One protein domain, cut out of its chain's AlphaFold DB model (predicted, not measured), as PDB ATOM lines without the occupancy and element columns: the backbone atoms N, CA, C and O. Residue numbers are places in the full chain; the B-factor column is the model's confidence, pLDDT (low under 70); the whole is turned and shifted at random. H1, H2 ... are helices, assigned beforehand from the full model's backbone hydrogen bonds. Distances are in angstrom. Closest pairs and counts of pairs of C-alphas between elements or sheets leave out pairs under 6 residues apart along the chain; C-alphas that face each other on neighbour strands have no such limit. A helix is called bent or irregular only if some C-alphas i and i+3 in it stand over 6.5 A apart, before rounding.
ATOM      1  N   ALA A   2     283.228 280.507 310.181       61.19
ATOM      2  CA  ALA A   2     282.938 281.900 310.511       61.19
ATOM      3  C   ALA A   2     282.863 282.709 309.210       61.19
ATOM      4  O   ALA A   2     283.819 282.733 308.436       61.19
ATOM      5  N   VAL A   3     281.712 283.322 308.943       71.31
ATOM      6  CA  VAL A   3     281.531 284.184 307.775       71.31
ATOM      7  C   VAL A   3     282.424 285.409 307.962       71.31
ATOM      8  O   VAL A   3     282.295 286.120 308.958       71.31
ATOM      9  N   ASN A   4     283.342 285.659 307.026       85.44
ATOM     10  CA  ASN A   4     284.189 286.848 307.059       85.44
ATOM     11  C   ASN A   4     283.365 288.076 306.637       85.44
ATOM     12  O   ASN A   4     283.391 288.499 305.481       85.44
ATOM     13  N   VAL A   5     282.604 288.620 307.589       88.44
ATOM     14  CA  VAL A   5     281.694 289.758 307.389       88.44
ATOM     15  C   VAL A   5     282.437 290.969 306.817       88.44
ATOM     16  O   VAL A   5     281.931 291.623 305.908       88.44
ATOM     17  N   LEU A   6     283.669 291.222 307.274       89.88
ATOM     18  CA  LEU A   6     284.504 292.313 306.768       89.88
ATOM     19  C   LEU A   6     284.838 292.130 305.279       89.88
ATOM     20  O   LEU A   6     284.703 293.069 304.499       89.88
ATOM     21  N   GLY A   7     285.219 290.916 304.871       87.56
ATOM     22  CA  GLY A   7     285.527 290.607 303.471       87.56
ATOM     23  C   GLY A   7     284.328 290.808 302.542       87.56
ATOM     24  O   GLY A   7     284.472 291.374 301.459       87.56
ATOM     25  N   ILE A   8     283.132 290.419 302.991       89.94
ATOM     26  CA  ILE A   8     281.891 290.610 302.228       89.94
ATOM     27  C   ILE A   8     281.585 292.100 302.057       89.94
ATOM     28  O   ILE A   8     281.287 292.534 300.946       89.94
ATOM     29  N   ILE A   9     281.705 292.894 303.126       92.88
ATOM     30  CA  ILE A   9     281.464 294.343 303.071       92.88
ATOM     31  C   ILE A   9     282.402 295.008 302.053       92.88
ATOM     32  O   ILE A   9     281.946 295.793 301.221       92.88
ATOM     33  N   VAL A  10     283.693 294.662 302.076       92.69
ATOM     34  CA  VAL A  10     284.684 295.213 301.137       92.69
ATOM     35  C   VAL A  10     284.364 294.822 299.692       92.69
ATOM     36  O   VAL A  10     284.417 295.677 298.809       92.69
ATOM     37  N   MET A  11     283.981 293.567 299.440       90.00
ATOM     38  CA  MET A  11     283.618 293.102 298.095       90.00
ATOM     39  C   MET A  11     282.385 293.819 297.547       90.00
ATOM     40  O   MET A  11     282.410 294.320 296.424       90.00
ATOM     41  N   VAL A  12     281.323 293.925 298.351       93.56
ATOM     42  CA  VAL A  12     280.096 294.630 297.955       93.56
ATOM     43  C   VAL A  12     280.397 296.093 297.639       93.56
ATOM     44  O   VAL A  12     279.974 296.597 296.599       93.56
ATOM     45  N   PHE A  13     281.173 296.767 298.490       94.69
ATOM     46  CA  PHE A  13     281.569 298.154 298.264       94.69
ATOM     47  C   PHE A  13     282.352 298.329 296.954       94.69
ATOM     48  O   PHE A  13     282.049 299.226 296.166       94.69
ATOM     49  N   LEU A  14     283.322 297.452 296.686       92.25
ATOM     50  CA  LEU A  14     284.150 297.521 295.483       92.25
ATOM     51  C   LEU A  14     283.320 297.293 294.212       92.25
ATOM     52  O   LEU A  14     283.449 298.060 293.256       92.25
ATOM     53  N   TYR A  15     282.416 296.309 294.210       91.25
ATOM     54  CA  TYR A  15     281.521 296.077 293.073       91.25
ATOM     55  C   TYR A  15     280.587 297.260 292.813       91.25
ATOM     56  O   TYR A  15     280.416 297.654 291.659       91.25
ATOM     57  N   LEU A  16     280.027 297.871 293.863       94.38
ATOM     58  CA  LEU A  16     279.201 299.072 293.722       94.38
ATOM     59  C   LEU A  16     279.993 300.248 293.145       94.38
ATOM     60  O   LEU A  16     279.465 300.982 292.310       94.38
ATOM     61  N   LEU A  17     281.259 300.413 293.535       93.81
ATOM     62  CA  LEU A  17     282.132 301.455 292.999       93.81
ATOM     63  C   LEU A  17     282.392 301.232 291.502       93.81
ATOM     64  O   LEU A  17     282.198 302.149 290.703       93.81
ATOM     65  N   VAL A  18     282.753 300.008 291.101       90.31
ATOM     66  CA  VAL A  18     282.980 299.650 289.689       90.31
ATOM     67  C   VAL A  18     281.716 299.868 288.853       90.31
ATOM     68  O   VAL A  18     281.777 300.506 287.799       90.31
ATOM     69  N   LEU A  19     280.558 299.407 289.338       91.38
ATOM     70  CA  LEU A  19     279.269 299.628 288.679       91.38
ATOM     71  C   LEU A  19     278.930 301.119 288.584       91.38
ATOM     72  O   LEU A  19     278.528 301.589 287.522       91.38
ATOM     73  N   GLY A  20     279.146 301.881 289.657       92.44
ATOM     74  CA  GLY A  20     278.910 303.321 289.693       92.44
ATOM     75  C   GLY A  20     279.755 304.077 288.668       92.44
ATOM     76  O   GLY A  20     279.229 304.901 287.918       92.44
ATOM     77  N   VAL A  21     281.049 303.755 288.567       90.19
ATOM     78  CA  VAL A  21     281.949 304.333 287.557       90.19
ATOM     79  C   VAL A  21     281.507 303.945 286.145       90.19
ATOM     80  O   VAL A  21     281.488 304.804 285.263       90.19
ATOM     81  N   GLY A  22     281.095 302.692 285.930       86.62
ATOM     82  CA  GLY A  22     280.578 302.218 284.644       86.62
ATOM     83  C   GLY A  22     279.314 302.961 284.203       86.62
ATOM     84  O   GLY A  22     279.241 303.458 283.077       86.62
ATOM     85  N   ILE A  23     278.348 303.119 285.110       90.50
ATOM     86  CA  ILE A  23     277.099 303.853 284.866       90.50
ATOM     87  C   ILE A  23     277.390 305.335 284.595       90.50
ATOM     88  O   ILE A  23     276.875 305.910 283.632       90.50
ATOM     89  N   TRP A  24     278.258 305.962 285.390       88.62
ATOM     90  CA  TRP A  24     278.661 307.352 285.180       88.62
ATOM     91  C   TRP A  24     279.353 307.556 283.825       88.62
ATOM     92  O   TRP A  24     279.022 308.493 283.089       88.62
ATOM     93  N   ALA A  25     280.271 306.659 283.455       83.12
ATOM     94  CA  ALA A  25     280.946 306.680 282.161       83.12
ATOM     95  C   ALA A  25     279.955 306.500 281.001       83.12
ATOM     96  O   ALA A  25     280.047 307.217 280.000       83.12
ATOM     97  N   PHE A  26     278.962 305.618 281.156       79.06
ATOM     98  CA  PHE A  26     277.890 305.418 280.184       79.06
ATOM     99  C   PHE A  26     277.064 306.692 279.968       79.06
ATOM    100  O   PHE A  26     276.925 307.146 278.829       79.06
ATOM    101  N   PHE A  27     276.582 307.333 281.038       81.38
ATOM    102  CA  PHE A  27     275.817 308.583 280.924       81.38
ATOM    103  C   PHE A  27     276.647 309.719 280.314       81.38
ATOM    104  O   PHE A  27     276.157 310.474 279.469       81.38
ATOM    105  N   LYS A  28     277.929 309.819 280.684       79.00
ATOM    106  CA  LYS A  28     278.861 310.803 280.119       79.00
ATOM    107  C   LYS A  28     279.106 310.575 278.624       79.00
ATOM    108  O   LYS A  28     279.178 311.545 277.869       79.00
ATOM    109  N   SER A  29     279.212 309.317 278.196       70.75
ATOM    110  CA  SER A  29     279.366 308.939 276.787       70.75
ATOM    111  C   SER A  29     278.092 309.214 275.983       70.75
ATOM    112  O   SER A  29     278.157 309.819 274.913       70.75
ATOM    113  N   LYS A  30     276.913 308.892 276.539       71.44
ATOM    114  CA  LYS A  30     275.606 309.180 275.925       71.44
ATOM    115  C   LYS A  30     275.425 310.675 275.640       71.44
ATOM    116  O   LYS A  30     275.126 311.051 274.513       71.44
ATOM    117  N   LYS A  31     275.738 311.537 276.615       70.69
ATOM    118  CA  LYS A  31     275.654 313.003 276.461       70.69
ATOM    119  C   LYS A  31     276.602 313.568 275.390       70.69
ATOM    120  O   LYS A  31     276.349 314.649 274.863       70.69
ATOM    121  N   LYS A  32     277.711 312.879 275.087       65.00
ATOM    122  CA  LYS A  32     278.626 313.242 273.990       65.00
ATOM    123  C   LYS A  32     278.149 312.709 272.634       65.00
ATOM    124  O   LYS A  32     278.248 313.441 271.657       65.00
ATOM    125  N   ARG A  33     277.601 311.489 272.582       60.78
ATOM    126  CA  ARG A  33     277.018 310.887 271.367       60.78
ATOM    127  C   ARG A  33     275.867 311.713 270.791       60.78
ATOM    128  O   ARG A  33     275.845 311.924 269.585       60.78
ATOM    129  N   ASP A  34     274.985 312.247 271.638       62.34
ATOM    130  CA  ASP A  34     273.844 313.068 271.190       62.34
ATOM    131  C   ASP A  34     274.264 314.364 270.468       62.34
ATOM    132  O   ASP A  34     273.461 314.968 269.764       62.34
ATOM    133  N   LYS A  35     275.525 314.800 270.611       61.56
ATOM    134  CA  LYS A  35     276.047 316.005 269.950       61.56
ATOM    135  C   LYS A  35     276.699 315.739 268.584       61.56
ATOM    136  O   LYS A  35     276.756 316.667 267.787       61.56
ATOM    137  N   CYS A  36     277.161 314.513 268.304       56.59
ATOM    138  CA  CYS A  36     277.866 314.146 267.063       56.59
ATOM    139  C   CYS A  36     277.487 312.718 266.598       56.59
ATOM    140  O   CYS A  36     278.165 311.753 266.965       56.59
ATOM    141  N   PRO A  37     276.444 312.547 265.761       55.62
ATOM    142  CA  PRO A  37     275.964 311.226 265.331       55.62
ATOM    143  C   PRO A  37     276.956 310.448 264.443       55.62
ATOM    144  O   PRO A  37     277.013 309.220 264.511       55.62
ATOM    145  N   GLY A  38     277.759 311.148 263.630       55.81
ATOM    146  CA  GLY A  38     278.681 310.542 262.653       55.81
ATOM    147  C   GLY A  38     279.935 309.884 263.247       55.81
ATOM    148  O   GLY A  38     280.596 309.105 262.572       55.81
ATOM    149  N   GLU A  39     280.242 310.147 264.519       59.22
ATOM    150  CA  GLU A  39     281.481 309.723 265.197       59.22
ATOM    151  C   GLU A  39     281.236 308.561 266.186       59.22
ATOM    152  O   GLU A  39     282.116 308.149 266.943       59.22
ATOM    153  N   SER A  40     280.019 308.001 266.189       58.16
ATOM    154  CA  SER A  40     279.545 306.999 267.154       58.16
ATOM    155  C   SER A  40     280.471 305.782 267.279       58.16
ATOM    156  O   SER A  40     280.757 305.340 268.397       58.16
ATOM    157  N   LEU A  41     280.987 305.261 266.162       60.25
ATOM    158  CA  LEU A  41     281.892 304.107 266.165       60.25
ATOM    159  C   LEU A  41     283.283 304.463 266.711       60.25
ATOM    160  O   LEU A  41     283.819 303.712 267.525       60.25
ATOM    161  N   GLU A  42     283.837 305.625 266.357       61.09
ATOM    162  CA  GLU A  42     285.146 306.069 266.860       61.09
ATOM    163  C   GLU A  42     285.099 306.423 268.355       61.09
ATOM    164  O   GLU A  42     286.016 306.095 269.111       61.09
ATOM    165  N   ILE A  43     284.007 307.021 268.835       62.25
ATOM    166  CA  ILE A  43     283.832 307.327 270.262       62.25
ATOM    167  C   ILE A  43     283.727 306.038 271.090       62.25
ATOM    168  O   ILE A  43     284.230 305.987 272.211       62.25
ATOM    169  N   SER A  44     283.108 304.992 270.542       62.44
ATOM    170  CA  SER A  44     282.818 303.754 271.284       62.44
ATOM    171  C   SER A  44     283.960 302.751 271.262       62.44
ATOM    172  O   SER A  44     284.193 302.085 272.264       62.44
ATOM    173  N   LEU A  45     284.660 302.643 270.131       64.81
ATOM    174  CA  LEU A  45     285.749 301.682 269.950       64.81
ATOM    175  C   LEU A  45     287.120 302.293 270.247       64.81
ATOM    176  O   LEU A  45     287.995 301.612 270.767       64.81
ATOM    177  N   LEU A  46     287.315 303.579 269.937       64.19
ATOM    178  CA  LEU A  46     288.620 304.243 270.030       64.19
ATOM    179  C   LEU A  46     288.680 305.299 271.140       64.19
ATOM    180  O   LEU A  46     289.715 305.948 271.307       64.19
ATOM    181  N   GLY A  47     287.583 305.527 271.875       64.69
ATOM    182  CA  GLY A  47     287.521 306.560 272.912       64.69
ATOM    183  C   GLY A  47     287.867 307.950 272.372       64.69
ATOM    184  O   GLY A  47     288.529 308.728 273.059       64.69
ATOM    185  N   ASN A  48     287.486 308.232 271.118       66.88
ATOM    186  CA  ASN A  48     287.831 309.456 270.387       66.88
ATOM    187  C   ASN A  48     289.347 309.675 270.159       66.88
ATOM    188  O   ASN A  48     289.807 310.806 270.029       66.88
ATOM    189  N   ARG A  49     290.168 308.609 270.193       66.25
ATOM    190  CA  ARG A  49     291.642 308.650 270.019       66.25
ATOM    191  C   ARG A  49     292.390 309.608 270.967       66.25
ATOM    192  O   ARG A  49     293.596 309.832 270.813       66.25
ATOM    193  N   SER A  50     291.704 310.128 271.984       68.38
ATOM    194  CA  SER A  50     292.200 311.119 272.940       68.38
ATOM    195  C   SER A  50     292.528 310.501 274.299       68.38
ATOM    196  O   SER A  50     292.585 311.210 275.303       68.38
ATOM    197  N   ILE A  51     292.701 309.177 274.364       72.75
ATOM    198  CA  ILE A  51     293.123 308.505 275.594       72.75
ATOM    199  C   ILE A  51     294.540 308.981 275.933       72.75
ATOM    200  O   ILE A  51     295.460 308.890 275.117       72.75
TER     201      ILE A  51
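What this domain is: This is residues 2 to 51 of the 154 residues of the protein "high-affinity choline transporter 1-like" of Gymnodraco acuticeps (UniProt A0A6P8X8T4). One long helix, H1, makes most of the length of a rod, and after its last residue, Arg 33, a tight link turns into a short, irregular helix, H2, which folds back like the tip of a hook. Residues 2 to 28, of which 5 to 28 belong to H1, stick out free from this small head. The printed part has 50 residues with two named helices, H1 then H2, and no named strand; its class is all helix. It is extended, with a radius of gyration of the C-alphas of 16.9 A, and spans 56 by 18 by 13 A.

Where its parts are: The printed part begins at Ala 2. H1 runs from Val 5, C-alpha at (281.694, 289.758, 307.389), to Arg 33, C-alpha at (277.018, 310.887, 271.367), 42.0 A from first to last C-alpha. H2 holds residues 37 to 45, 14.4 A from first to last C-alpha, and ends at C-alpha 45 at (285.749, 301.682, 269.950). It is irregular: C-alphas 38 and 41 are 8.0 A apart. Residues 46 to 51 follow it.

How they stand to each other: H1 and H2 only just touch, with 3 pairs of C-alphas within 8 A, and they touch only at the corner by their link. H1 touches H2 with residue 33 alone; the closest C-alphas are those of Arg 33 and Ser 40, 6.3 A apart. Their centres are 23.2 A apart. Their lines stand at a shallow tilt of 31 degrees, opposite ways, with the line of H2 a rough one. In H1 every O i to N i+4 pair is within hydrogen-bond range; in H2, 3 of 5 are.

The domain as a whole: The two C-alphas farthest apart are those of Ala 2 and Gly 38, at 55.9 A. The printed part has no cut, and the link from H1 to H2, 3 residues, is tight. The mean pLDDT of the printed part is 76.5; residue 2 and residues 32 to 50 are under 70. The mean is 86 in H1 and 60 in H2.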